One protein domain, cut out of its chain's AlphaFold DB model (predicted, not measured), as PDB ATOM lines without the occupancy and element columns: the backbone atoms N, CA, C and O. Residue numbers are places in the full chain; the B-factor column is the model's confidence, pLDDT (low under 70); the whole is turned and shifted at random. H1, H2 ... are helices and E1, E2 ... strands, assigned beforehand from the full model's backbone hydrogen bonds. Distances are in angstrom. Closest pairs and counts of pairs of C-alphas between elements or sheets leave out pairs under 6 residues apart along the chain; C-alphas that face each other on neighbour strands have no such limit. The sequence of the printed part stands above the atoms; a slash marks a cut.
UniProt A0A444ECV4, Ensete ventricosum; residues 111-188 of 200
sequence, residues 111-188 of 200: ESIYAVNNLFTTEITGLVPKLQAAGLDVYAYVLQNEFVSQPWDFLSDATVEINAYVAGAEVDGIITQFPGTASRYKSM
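This is residues 111 to 188 of the 200 residues of a protein of Ensete ventricosum (UniProt A0A444ECV4). A small two-stranded parallel sheet, E3 and E4, has helix H2 packed over one face, and the last helix, H3, packs steeply on H2; a separate hairpin of two strands, E1 and E2, lies off to one side, with the short helix H1 following it in the chain and sitting by the first residues of E3. A long loop, residues 144 to 157, leads from E3 to H2. The printed part has 78 residues, with three named helices and four named strands in the order E1, E2, H1, E3, H2, E4, H3, and its class is mixed, helices and strands. The two sheets have two strands each, E1 and E2 antiparallel and E3 and E4 parallel. The whole is compact, with a radius of gyration of the C-alphas of 12.2 A, and it spans 34 by 31 by 18 A along its three main axes.

Start at C-alpha 114 at (201.014, 113.231, 164.555), where strand E1 begins; it runs over residues 114 to 117 and is 9.9 A long from first to last C-alpha. Strand E2 follows at residues 120 to 124, 12.0 A long. Next comes helix H1, residues 127 to 133, 10.0 A long. Find C-alpha 137 at (216.045, 110.588, 156.779); from there strand E3, the longest strand by residues, runs to residue 143 over 17.1 A. Helix H2, the longest helix by residues, takes residues 158 to 168 and is 14.2 A long. Strand E4 is residues 173 to 176, 9.8 A long. Helix H3 is residues 179 to 188, 14.3 A long, and you find its last C-alpha, that of Met 188, at (218.679, 114.358, 179.799).

Begin with E1 and E2, a hairpin of antiparallel neighbour strands, whose directions differ by 143 degrees. Look there for N 115 and O 123 at 3.0 A and N 117 and O 120 at 2.8 A, both within hydrogen-bond range. E1 is apart from H2, but only just, with the closest C-alphas 8.3 A apart; E2 is apart from E3, H2, E4 and H3. Go on to H1: its closest C-alpha pair with E3 is that of Val 128 and Val 138, 6.4 A apart. E3 and E4 are parallel neighbours at 23 degrees, with N 175 and O 140 at 2.8 A and N 143 and O 175 at 2.9 A. Together with H2 they form a strand-helix-strand unit, two parallel neighbour strands with a helix between them in the chain, and its crossover is right-handed. The closest C-alphas of H2 and E3 are those of Ala 140 and Tyr 165, 7.3 A apart; for H2 and E4 they are those of Val 166 and Gly 173, 7.2 A apart. H2 and H3 touch, closest at the C-alphas of Thr 159 and Tyr 185, 6.5 A apart. Their lines stand at a steep tilt of 61 degrees, and they run the same way. E3 and H3 are apart. In H1, H2 and H3 every O i to N i+4 pair is within hydrogen-bond range.

The two C-alphas farthest apart are those of Ala 134 and Phe 147, 34.7 A. The printed part has no cut from residue 111 to residue 188. The link from E3 to H2 is long, with 14 residues, and the other links between named elements are tight. The mean pLDDT of the printed part of this predicted model is 88.3, and one printed residue, Phe 147 in that long link, is under 70.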
ATOM      1  N   GLU A 111     202.291 117.969 162.109       91.06
ATOM      2  CA  GLU A 111     200.936 117.478 161.864       91.06
ATOM      3  C   GLU A 111     200.876 116.332 160.838       91.06
ATOM      4  O   GLU A 111     199.923 115.558 160.839       91.06
ATOM      5  N   SER A 112     201.891 116.190 159.977       91.94
ATOM      6  CA  SER A 112     202.019 115.048 159.056       91.94
ATOM      7  C   SER A 112     202.509 113.782 159.749       91.94
ATOM      8  O   SER A 112     202.457 112.712 159.153       91.94
ATOM      9  N   ILE A 113     203.036 113.888 160.970       92.62
ATOM     10  CA  ILE A 113     203.553 112.752 161.744       92.62
ATOM     11  C   ILE A 113     202.549 112.385 162.831       92.62
ATOM     12  O   ILE A 113     202.130 111.236 162.918       92.62
ATOM     13  N   TYR A 114     202.128 113.368 163.626       91.62
ATOM     14  CA  TYR A 114     201.014 113.231 164.555       91.62
ATOM     15  C   TYR A 114     199.853 114.056 164.024       91.62
ATOM     16  O   TYR A 114     199.879 115.282 164.113       91.62
ATOM     17  N   ALA A 115     198.833 113.395 163.482       89.94
ATOM     18  CA  ALA A 115     197.642 114.089 163.010       89.94
ATOM     19  C   ALA A 115     196.962 114.814 164.183       89.94
ATOM     20  O   ALA A 115     196.883 114.274 165.287       89.94
ATOM     21  N   VAL A 116     196.478 116.039 163.950       86.44
ATOM     22  CA  VAL A 116     195.860 116.880 164.987       86.44
ATOM     23  C   VAL A 116     194.404 117.173 164.642       86.44
ATOM     24  O   VAL A 116     194.086 117.612 163.537       86.44
ATOM     25  N   ASN A 117     193.512 116.997 165.616       85.00
ATOM     26  CA  ASN A 117     192.111 117.397 165.545       85.00
ATOM     27  C   ASN A 117     191.733 118.173 166.811       85.00
ATOM     28  O   ASN A 117     191.901 117.676 167.921       85.00
ATOM     29  N   ASN A 118     191.220 119.397 166.653       84.31
ATOM     30  CA  ASN A 118     190.818 120.270 167.764       84.31
ATOM     31  C   ASN A 118     191.887 120.406 168.869       84.31
ATOM     32  O   ASN A 118     191.548 120.401 170.048       84.31
ATOM     33  N   LEU A 119     193.160 120.557 168.478       82.12
ATOM     34  CA  LEU A 119     194.330 120.682 169.367       82.12
ATOM     35  C   LEU A 119     194.762 119.389 170.079       82.12
ATOM     36  O   LEU A 119     195.681 119.437 170.891       82.12
ATOM     37  N   PHE A 120     194.170 118.243 169.752       84.12
ATOM     38  CA  PHE A 120     194.587 116.933 170.250       84.12
ATOM     39  C   PHE A 120     195.239 116.114 169.138       84.12
ATOM     40  O   PHE A 120     194.779 116.134 167.996       84.12
ATOM     41  N   THR A 121     196.295 115.384 169.474       86.19
ATOM     42  CA  THR A 121     196.862 114.343 168.616       86.19
ATOM     43  C   THR A 121     195.879 113.184 168.484       86.19
ATOM     44  O   THR A 121     195.259 112.768 169.459       86.19
ATOM     45  N   THR A 122     195.711 112.661 167.273       85.44
ATOM     46  CA  THR A 122     194.789 111.550 167.011       85.44
ATOM     47  C   THR A 122     195.535 110.259 166.729       85.44
ATOM     48  O   THR A 122     195.391 109.285 167.462       85.44
ATOM     49  N   GLU A 123     196.335 110.245 165.671       86.19
ATOM     50  CA  GLU A 123     197.044 109.060 165.207       86.19
ATOM     51  C   GLU A 123     198.466 109.421 164.785       86.19
ATOM     52  O   GLU A 123     198.721 110.525 164.295       86.19
ATOM     53  N   ILE A 124     199.380 108.470 164.981       88.38
ATOM     54  CA  ILE A 124     200.705 108.503 164.366       88.38
ATOM     55  C   ILE A 124     200.528 108.036 162.927       88.38
ATOM     56  O   ILE A 124     200.024 106.936 162.683       88.38
ATOM     57  N   THR A 125     200.934 108.860 161.971       88.00
ATOM     58  CA  THR A 125     200.886 108.488 160.562       88.00
ATOM     59  C   THR A 125     201.956 107.439 160.265       88.00
ATOM     60  O   THR A 125     203.056 107.440 160.820       88.00
ATOM     61  N   GLY A 126     201.677 106.537 159.324       88.62
ATOM     62  CA  GLY A 126     202.663 105.557 158.855       88.62
ATOM     63  C   GLY A 126     203.751 106.154 157.953       88.62
ATOM     64  O   GLY A 126     204.395 105.406 157.222       88.62
ATOM     65  N   LEU A 127     203.912 107.481 157.930       91.50
ATOM     66  CA  LEU A 127     204.741 108.185 156.958       91.50
ATOM     67  C   LEU A 127     206.236 108.071 157.279       91.50
ATOM     68  O   LEU A 127     207.020 107.755 156.385       91.50
ATOM     69  N   VAL A 128     206.614 108.258 158.549       93.69
ATOM     70  CA  VAL A 128     208.010 108.163 159.017       93.69
ATOM     71  C   VAL A 128     208.645 106.812 158.660       93.69
ATOM     72  O   VAL A 128     209.611 106.812 157.894       93.69
ATOM     73  N   PRO A 129     208.076 105.653 159.060       93.75
ATOM     74  CA  PRO A 129     208.682 104.363 158.737       93.75
ATOM     75  C   PRO A 129     208.702 104.069 157.230       93.75
ATOM     76  O   PRO A 129     209.607 103.392 156.751       93.75
ATOM     77  N   LYS A 130     207.732 104.574 156.450       93.38
ATOM     78  CA  LYS A 130     207.723 104.408 154.984       93.38
ATOM     79  C   LYS A 130     208.860 105.177 154.310       93.38
ATOM     80  O   LYS A 130     209.463 104.650 153.379       93.38
ATOM     81  N   LEU A 131     209.136 106.401 154.758       94.00
ATOM     82  CA  LEU A 131     210.230 107.224 154.239       94.00
ATOM     83  C   LEU A 131     211.593 106.647 154.638       94.00
ATOM     84  O   LEU A 131     212.443 106.445 153.772       94.00
ATOM     85  N   GLN A 132     211.757 106.262 155.904       94.88
ATOM     86  CA  GLN A 132     212.985 105.632 156.395       94.88
ATOM     87  C   GLN A 132     213.267 104.293 155.703       94.88
ATOM     88  O   GLN A 132     214.403 104.011 155.328       94.88
ATOM     89  N   ALA A 133     212.236 103.481 155.438       93.56
ATOM     90  CA  ALA A 133     212.385 102.234 154.682       93.56
ATOM     91  C   ALA A 133     212.853 102.454 153.232       93.56
ATOM     92  O   ALA A 133     213.405 101.536 152.623       93.56
ATOM     93  N   ALA A 134     212.644 103.650 152.677       92.25
ATOM     94  CA  ALA A 134     213.167 104.049 151.376       92.25
ATOM     95  C   ALA A 134     214.579 104.660 151.446       92.25
ATOM     96  O   ALA A 134     215.136 104.979 150.403       92.25
ATOM     97  N   GLY A 135     215.167 104.785 152.641       93.00
ATOM     98  CA  GLY A 135     216.494 105.365 152.851       93.00
ATOM     99  C   GLY A 135     216.507 106.888 152.998       93.00
ATOM    100  O   GLY A 135     217.582 107.475 152.932       93.00
ATOM    101  N   LEU A 136     215.342 107.518 153.184       95.06
ATOM    102  CA  LEU A 136     215.226 108.957 153.423       95.06
ATOM    103  C   LEU A 136     215.196 109.244 154.925       95.06
ATOM    104  O   LEU A 136     214.305 108.754 155.620       95.06
ATOM    105  N   ASP A 137     216.100 110.101 155.398       95.56
ATOM    106  CA  ASP A 137     216.045 110.588 156.779       95.56
ATOM    107  C   ASP A 137     214.839 111.516 156.968       95.56
ATOM    108  O   ASP A 137     214.545 112.362 156.117       95.56
ATOM    109  N   VAL A 138     214.166 111.421 158.109       96.00
ATOM    110  CA  VAL A 138     212.950 112.186 158.394       96.00
ATOM    111  C   VAL A 138     213.182 113.194 159.512       96.00
ATOM    112  O   VAL A 138     213.540 112.846 160.634       96.00
ATOM    113  N   TYR A 139     212.908 114.465 159.215       95.00
ATOM    114  CA  TYR A 139     212.990 115.572 160.163       95.00
ATOM    115  C   TYR A 139     211.602 116.143 160.454       95.00
ATOM    116  O   TYR A 139     210.866 116.494 159.532       95.00
ATOM    117  N   ALA A 140     211.253 116.312 161.728       94.12
ATOM    118  CA  ALA A 140     210.022 117.003 162.123       94.12
ATOM    119  C   ALA A 140     210.254 118.518 162.257       94.12
ATOM    120  O   ALA A 140     211.229 118.940 162.888       94.12
ATOM    121  N   TYR A 141     209.360 119.351 161.712       92.44
ATOM    122  CA  TYR A 141     209.457 120.813 161.808       92.44
ATOM    123  C   TYR A 141     208.088 121.509 161.973       92.44
ATOM    124  O   TYR A 141     207.059 120.961 161.613       92.44
ATOM    125  N   VAL A 142     207.990 122.731 162.506       90.69
ATOM    126  CA  VAL A 142     208.962 123.380 163.400       90.69
ATOM    127  C   VAL A 142     208.538 123.099 164.839       90.69
ATOM    128  O   VAL A 142     207.406 123.392 165.219       90.69
ATOM    129  N   LEU A 143     209.446 122.573 165.658       88.31
ATOM    130  CA  LEU A 143     209.209 122.448 167.095       88.31
ATOM    131  C   LEU A 143     209.453 123.794 167.776       88.31
ATOM    132  O   LEU A 143     210.475 124.461 167.561       88.31
ATOM    133  N   GLN A 144     208.506 124.173 168.615       88.50
ATOM    134  CA  GLN A 144     208.388 125.486 169.229       88.50
ATOM    135  C   GLN A 144     208.200 125.314 170.733       88.50
ATOM    136  O   GLN A 144     207.738 124.272 171.187       88.50
ATOM    137  N   ASN A 145     208.616 126.306 171.519       86.31
ATOM    138  CA  ASN A 145     208.449 126.277 172.974       86.31
ATOM    139  C   ASN A 145     207.187 127.022 173.415       86.31
ATOM    140  O   ASN A 145     206.785 126.923 174.572       86.31
ATOM    141  N   GLU A 146     206.593 127.817 172.530       83.12
ATOM    142  CA  GLU A 146     205.419 128.618 172.823       83.12
ATOM    143  C   GLU A 146     204.243 127.713 173.186       83.12
ATOM    144  O   GLU A 146     203.927 126.786 172.451       83.12
ATOM    145  N   PHE A 147     203.558 128.022 174.288       64.19
ATOM    146  CA  PHE A 147     202.498 127.193 174.881       64.19
ATOM    147  C   PHE A 147     201.357 126.803 173.918       64.19
ATOM    148  O   PHE A 147     200.698 125.784 174.106       64.19
ATOM    149  N   VAL A 148     201.091 127.631 172.904       73.50
ATOM    150  CA  VAL A 148     200.018 127.415 171.915       73.50
ATOM    151  C   VAL A 148     200.464 126.600 170.698       73.50
ATOM    152  O   VAL A 148     199.654 126.355 169.811       73.50
ATOM    153  N   SER A 149     201.743 126.223 170.625       76.31
ATOM    154  CA  SER A 149     202.329 125.547 169.460       76.31
ATOM    155  C   SER A 149     202.287 124.019 169.543       76.31
ATOM    156  O   SER A 149     202.500 123.355 168.525       76.31
ATOM    157  N   GLN A 150     202.033 123.460 170.732       80.88
ATOM    158  CA  GLN A 150     201.941 122.018 170.953       80.88
ATOM    159  C   GLN A 150     200.480 121.576 171.120       80.88
ATOM    160  O   GLN A 150     199.678 122.299 171.725       80.88
ATOM    161  N   PRO A 151     200.132 120.365 170.653       81.62
ATOM    162  CA  PRO A 151     198.887 119.708 171.026       81.62
ATOM    163  C   PRO A 151     198.723 119.581 172.548       81.62
ATOM    164  O   PRO A 151     199.694 119.395 173.287       81.62
ATOM    165  N   TRP A 152     197.481 119.623 173.026       82.69
ATOM    166  CA  TRP A 152     197.154 119.532 174.452       82.69
ATOM    167  C   TRP A 152     197.547 118.190 175.078       82.69
ATOM    168  O   TRP A 152     197.840 118.146 176.272       82.69
ATOM    169  N   ASP A 153     197.627 117.118 174.285       81.31
ATOM    170  CA  ASP A 153     198.112 115.808 174.745       81.31
ATOM    171  C   ASP A 153     199.578 115.831 175.184       81.31
ATOM    172  O   ASP A 153     199.993 115.021 176.011       81.31
ATOM    173  N   PHE A 154     200.365 116.792 174.692       83.94
ATOM    174  CA  PHE A 154     201.744 117.004 175.139       83.94
ATOM    175  C   PHE A 154     201.832 117.926 176.356       83.94
ATOM    176  O   PHE A 154     202.922 118.361 176.721       83.94
ATOM    177  N   LEU A 155     200.698 118.231 176.999       83.62
ATOM    178  CA  LEU A 155     200.605 119.071 178.197       83.62
ATOM    179  C   LEU A 155     201.203 120.475 178.002       83.62
ATOM    180  O   LEU A 155     201.615 121.113 178.972       83.62
ATOM    181  N   SER A 156     201.269 120.940 176.748       80.81
ATOM    182  CA  SER A 156     201.974 122.164 176.346       80.81
ATOM    183  C   SER A 156     203.441 122.212 176.809       80.81
ATOM    184  O   SER A 156     203.993 123.286 177.054       80.81
ATOM    185  N   ASP A 157     204.078 121.045 176.941       87.12
ATOM    186  CA  ASP A 157     205.478 120.902 177.323       87.12
ATOM    187  C   ASP A 157     206.331 120.521 176.102       87.12
ATOM    188  O   ASP A 157     206.156 119.473 175.477       87.12
ATOM    189  N   ALA A 158     207.292 121.381 175.766       88.31
ATOM    190  CA  ALA A 158     208.162 121.193 174.606       88.31
ATOM    191  C   ALA A 158     209.112 119.988 174.740       88.31
ATOM    192  O   ALA A 158     209.546 119.424 173.741       88.31
ATOM    193  N   THR A 159     209.465 119.582 175.961       90.31
ATOM    194  CA  THR A 159     210.283 118.389 176.202       90.31
ATOM    195  C   THR A 159     209.461 117.115 176.000       90.31
ATOM    196  O   THR A 159     209.965 116.173 175.390       90.31
ATOM    197  N   VAL A 160     208.194 117.105 176.427       90.44
ATOM    198  CA  VAL A 160     207.252 116.008 176.137       90.44
ATOM    199  C   VAL A 160     206.989 115.900 174.636       90.44
ATOM    200  O   VAL A 160     207.035 114.796 174.096       90.44
ATOM    201  N   GLU A 161     206.789 117.031 173.952       90.88
ATOM    202  CA  GLU A 161     206.646 117.059 172.495       90.88
ATOM    203  C   GLU A 161     207.877 116.449 171.810       90.88
ATOM    204  O   GLU A 161     207.738 115.506 171.035       90.88
ATOM    205  N   ILE A 162     209.092 116.913 172.132       91.44
ATOM    206  CA  ILE A 162     210.328 116.352 171.558       91.44
ATOM    207  C   ILE A 162     210.399 114.836 171.770       91.44
ATOM    208  O   ILE A 162     210.699 114.111 170.823       91.44
ATOM    209  N   ASN A 163     210.085 114.349 172.973       91.69
ATOM    210  CA  ASN A 163     210.076 112.918 173.264       91.69
ATOM    211  C   ASN A 163     209.073 112.151 172.387       91.69
ATOM    212  O   ASN A 163     209.385 111.070 171.895       91.69
ATOM    213  N   ALA A 164     207.883 112.708 172.150       91.44
ATOM    214  CA  ALA A 164     206.881 112.084 171.289       91.44
ATOM    215  C   ALA A 164     207.378 111.930 169.843       91.44
ATOM    216  O   ALA A 164     207.181 110.879 169.236       91.44
ATOM    217  N   TYR A 165     208.068 112.931 169.290       92.50
ATOM    218  CA  TYR A 165     208.625 112.831 167.937       92.50
ATOM    219  C   TYR A 165     209.859 111.921 167.876       92.50
ATOM    220  O   TYR A 165     209.938 111.078 166.988       92.50
ATOM    221  N   VAL A 166     210.796 112.052 168.820       92.06
ATOM    222  CA  VAL A 166     212.076 111.320 168.797       92.06
ATOM    223  C   VAL A 166     211.916 109.857 169.209       92.06
ATOM    224  O   VAL A 166     212.409 108.982 168.515       92.06
ATOM    225  N   ALA A 167     211.236 109.575 170.321       90.50
ATOM    226  CA  ALA A 167     211.090 108.212 170.838       90.50
ATOM    227  C   ALA A 167     209.766 107.552 170.428       90.50
ATOM    228  O   ALA A 167     209.691 106.332 170.346       90.50
ATOM    229  N   GLY A 168     208.709 108.339 170.204       89.88
ATOM    230  CA  GLY A 168     207.394 107.810 169.826       89.88
ATOM    231  C   GLY A 168     207.240 107.578 168.323       89.88
ATOM    232  O   GLY A 168     206.809 106.507 167.911       89.88
ATOM    233  N   ALA A 169     207.585 108.580 167.510       91.81
ATOM    234  CA  ALA A 169     207.518 108.499 166.049       91.81
ATOM    235  C   ALA A 169     208.856 108.131 165.391       91.81
ATOM    236  O   ALA A 169     208.883 107.950 164.178       91.81
ATOM    237  N   GLU A 170     209.934 108.029 166.176       94.00
ATOM    238  CA  GLU A 170     211.264 107.590 165.733       94.00
ATOM    239  C   GLU A 170     211.838 108.416 164.568       94.00
ATOM    240  O   GLU A 170     212.479 107.886 163.665       94.00
ATOM    241  N   VAL A 171     211.616 109.737 164.581       94.50
ATOM    242  CA  VAL A 171     212.216 110.637 163.580       94.50
ATOM    243  C   VAL A 171     213.736 110.718 163.743       94.50
ATOM    244  O   VAL A 171     214.253 110.735 164.862       94.50
ATOM    245  N   ASP A 172     214.457 110.871 162.632       93.44
ATOM    246  CA  ASP A 172     215.924 110.969 162.619       93.44
ATOM    247  C   ASP A 172     216.431 112.308 163.170       93.44
ATOM    248  O   ASP A 172     217.557 112.422 163.663       93.44
ATOM    249  N   GLY A 173     215.594 113.348 163.120       90.94
ATOM    250  CA  GLY A 173     215.922 114.642 163.695       90.94
ATOM    251  C   GLY A 173     214.739 115.589 163.855       90.94
ATOM    252  O   GLY A 173     213.624 115.357 163.392       90.94
ATOM    253  N   ILE A 174     215.005 116.713 164.518       91.94
ATOM    254  CA  ILE A 174     214.026 117.780 164.735       91.94
ATOM    255  C   ILE A 174     214.596 119.126 164.291       91.94
ATOM    256  O   ILE A 174     215.772 119.426 164.505       91.94
ATOM    257  N   ILE A 175     213.741 119.966 163.717       90.81
ATOM    258  CA  ILE A 175     214.040 121.357 163.385       90.81
ATOM    259  C   ILE A 175     213.264 122.230 164.368       90.81
ATOM    260  O   ILE A 175     212.033 122.214 164.404       90.81
ATOM    261  N   THR A 176     213.985 122.999 165.184       88.56
ATOM    262  CA  THR A 176     213.398 123.813 166.252       88.56
ATOM    263  C   THR A 176     213.919 125.244 166.240       88.56
ATOM    264  O   THR A 176     215.084 125.498 165.931       88.56
ATOM    265  N   GLN A 177     213.061 126.181 166.640       87.25
ATOM    266  CA  GLN A 177     213.448 127.566 166.931       87.25
ATOM    267  C   GLN A 177     214.109 127.725 168.311       87.25
ATOM    268  O   GLN A 177     214.676 128.774 168.605       87.25
ATOM    269  N   PHE A 178     214.087 126.678 169.144       86.44
ATOM    270  CA  PHE A 178     214.576 126.693 170.522       86.44
ATOM    271  C   PHE A 178     215.685 125.649 170.724       86.44
ATOM    272  O   PHE A 178     215.497 124.658 171.438       86.44
ATOM    273  N   PRO A 179     216.887 125.863 170.150       85.25
ATOM    274  CA  PRO A 179     217.975 124.881 170.196       85.25
ATOM    275  C   PRO A 179     218.426 124.537 171.624       85.25
ATOM    276  O   PRO A 179     218.854 123.414 171.880       85.25
ATOM    277  N   GLY A 180     218.281 125.462 172.582       85.75
ATOM    278  CA  GLY A 180     218.569 125.192 173.995       85.75
ATOM    279  C   GLY A 180     217.669 124.111 174.608       85.75
ATOM    280  O   GLY A 180     218.111 123.367 175.481       85.75
ATOM    281  N   THR A 181     216.428 123.977 174.133       85.75
ATOM    282  CA  THR A 181     215.494 122.934 174.583       85.75
ATOM    283  C   THR A 181     215.883 121.569 174.042       85.75
ATOM    284  O   THR A 181     215.999 120.626 174.822       85.75
ATOM    285  N   ALA A 182     216.177 121.480 172.743       87.25
ATOM    286  CA  ALA A 182     216.663 120.253 172.117       87.25
ATOM    287  C   ALA A 182     218.010 119.797 172.704       87.25
ATOM    288  O   ALA A 182     218.193 118.622 173.013       87.25
ATOM    289  N   SER A 183     218.939 120.731 172.937       87.44
ATOM    290  CA  SER A 183     220.226 120.424 173.571       87.44
ATOM    291  C   SER A 183     220.051 119.894 174.994       87.44
ATOM    292  O   SER A 183     220.718 118.929 175.367       87.44
ATOM    293  N   ARG A 184     219.134 120.482 175.773       88.44
ATOM    294  CA  ARG A 184     218.797 119.996 177.113       88.44
ATOM    295  C   ARG A 184     218.179 118.599 177.062       88.44
ATOM    296  O   ARG A 184     218.632 117.738 177.806       88.44
ATOM    297  N   TYR A 185     217.218 118.357 176.169       87.69
ATOM    298  CA  TYR A 185     216.616 117.034 175.968       87.69
ATOM    299  C   TYR A 185     217.682 115.965 175.693       87.69
ATOM    300  O   TYR A 185     217.779 114.987 176.428       87.69
ATOM    301  N   LYS A 186     218.576 116.221 174.729       84.62
ATOM    302  CA  LYS A 186     219.681 115.313 174.384       84.62
ATOM    303  C   LYS A 186     220.630 115.035 175.559       84.62
ATOM    304  O   LYS A 186     221.244 113.979 175.612       84.62
ATOM    305  N   SER A 187     220.780 115.980 176.488       84.12
ATOM    306  CA  SER A 187     221.591 115.783 177.700       84.12
ATOM    307  C   SER A 187     220.869 115.023 178.821       84.12
ATOM    308  O   SER A 187     221.529 114.504 179.717       84.12
ATOM    309  N   MET A 188     219.533 114.995 178.791       77.44
ATOM    310  CA  MET A 188     218.679 114.358 179.799       77.44
ATOM    311  C   MET A 188     218.383 112.891 179.488       77.44
ATOM    312  O   MET A 188     218.129 112.132 180.419       77.44
TER     313      MET A 188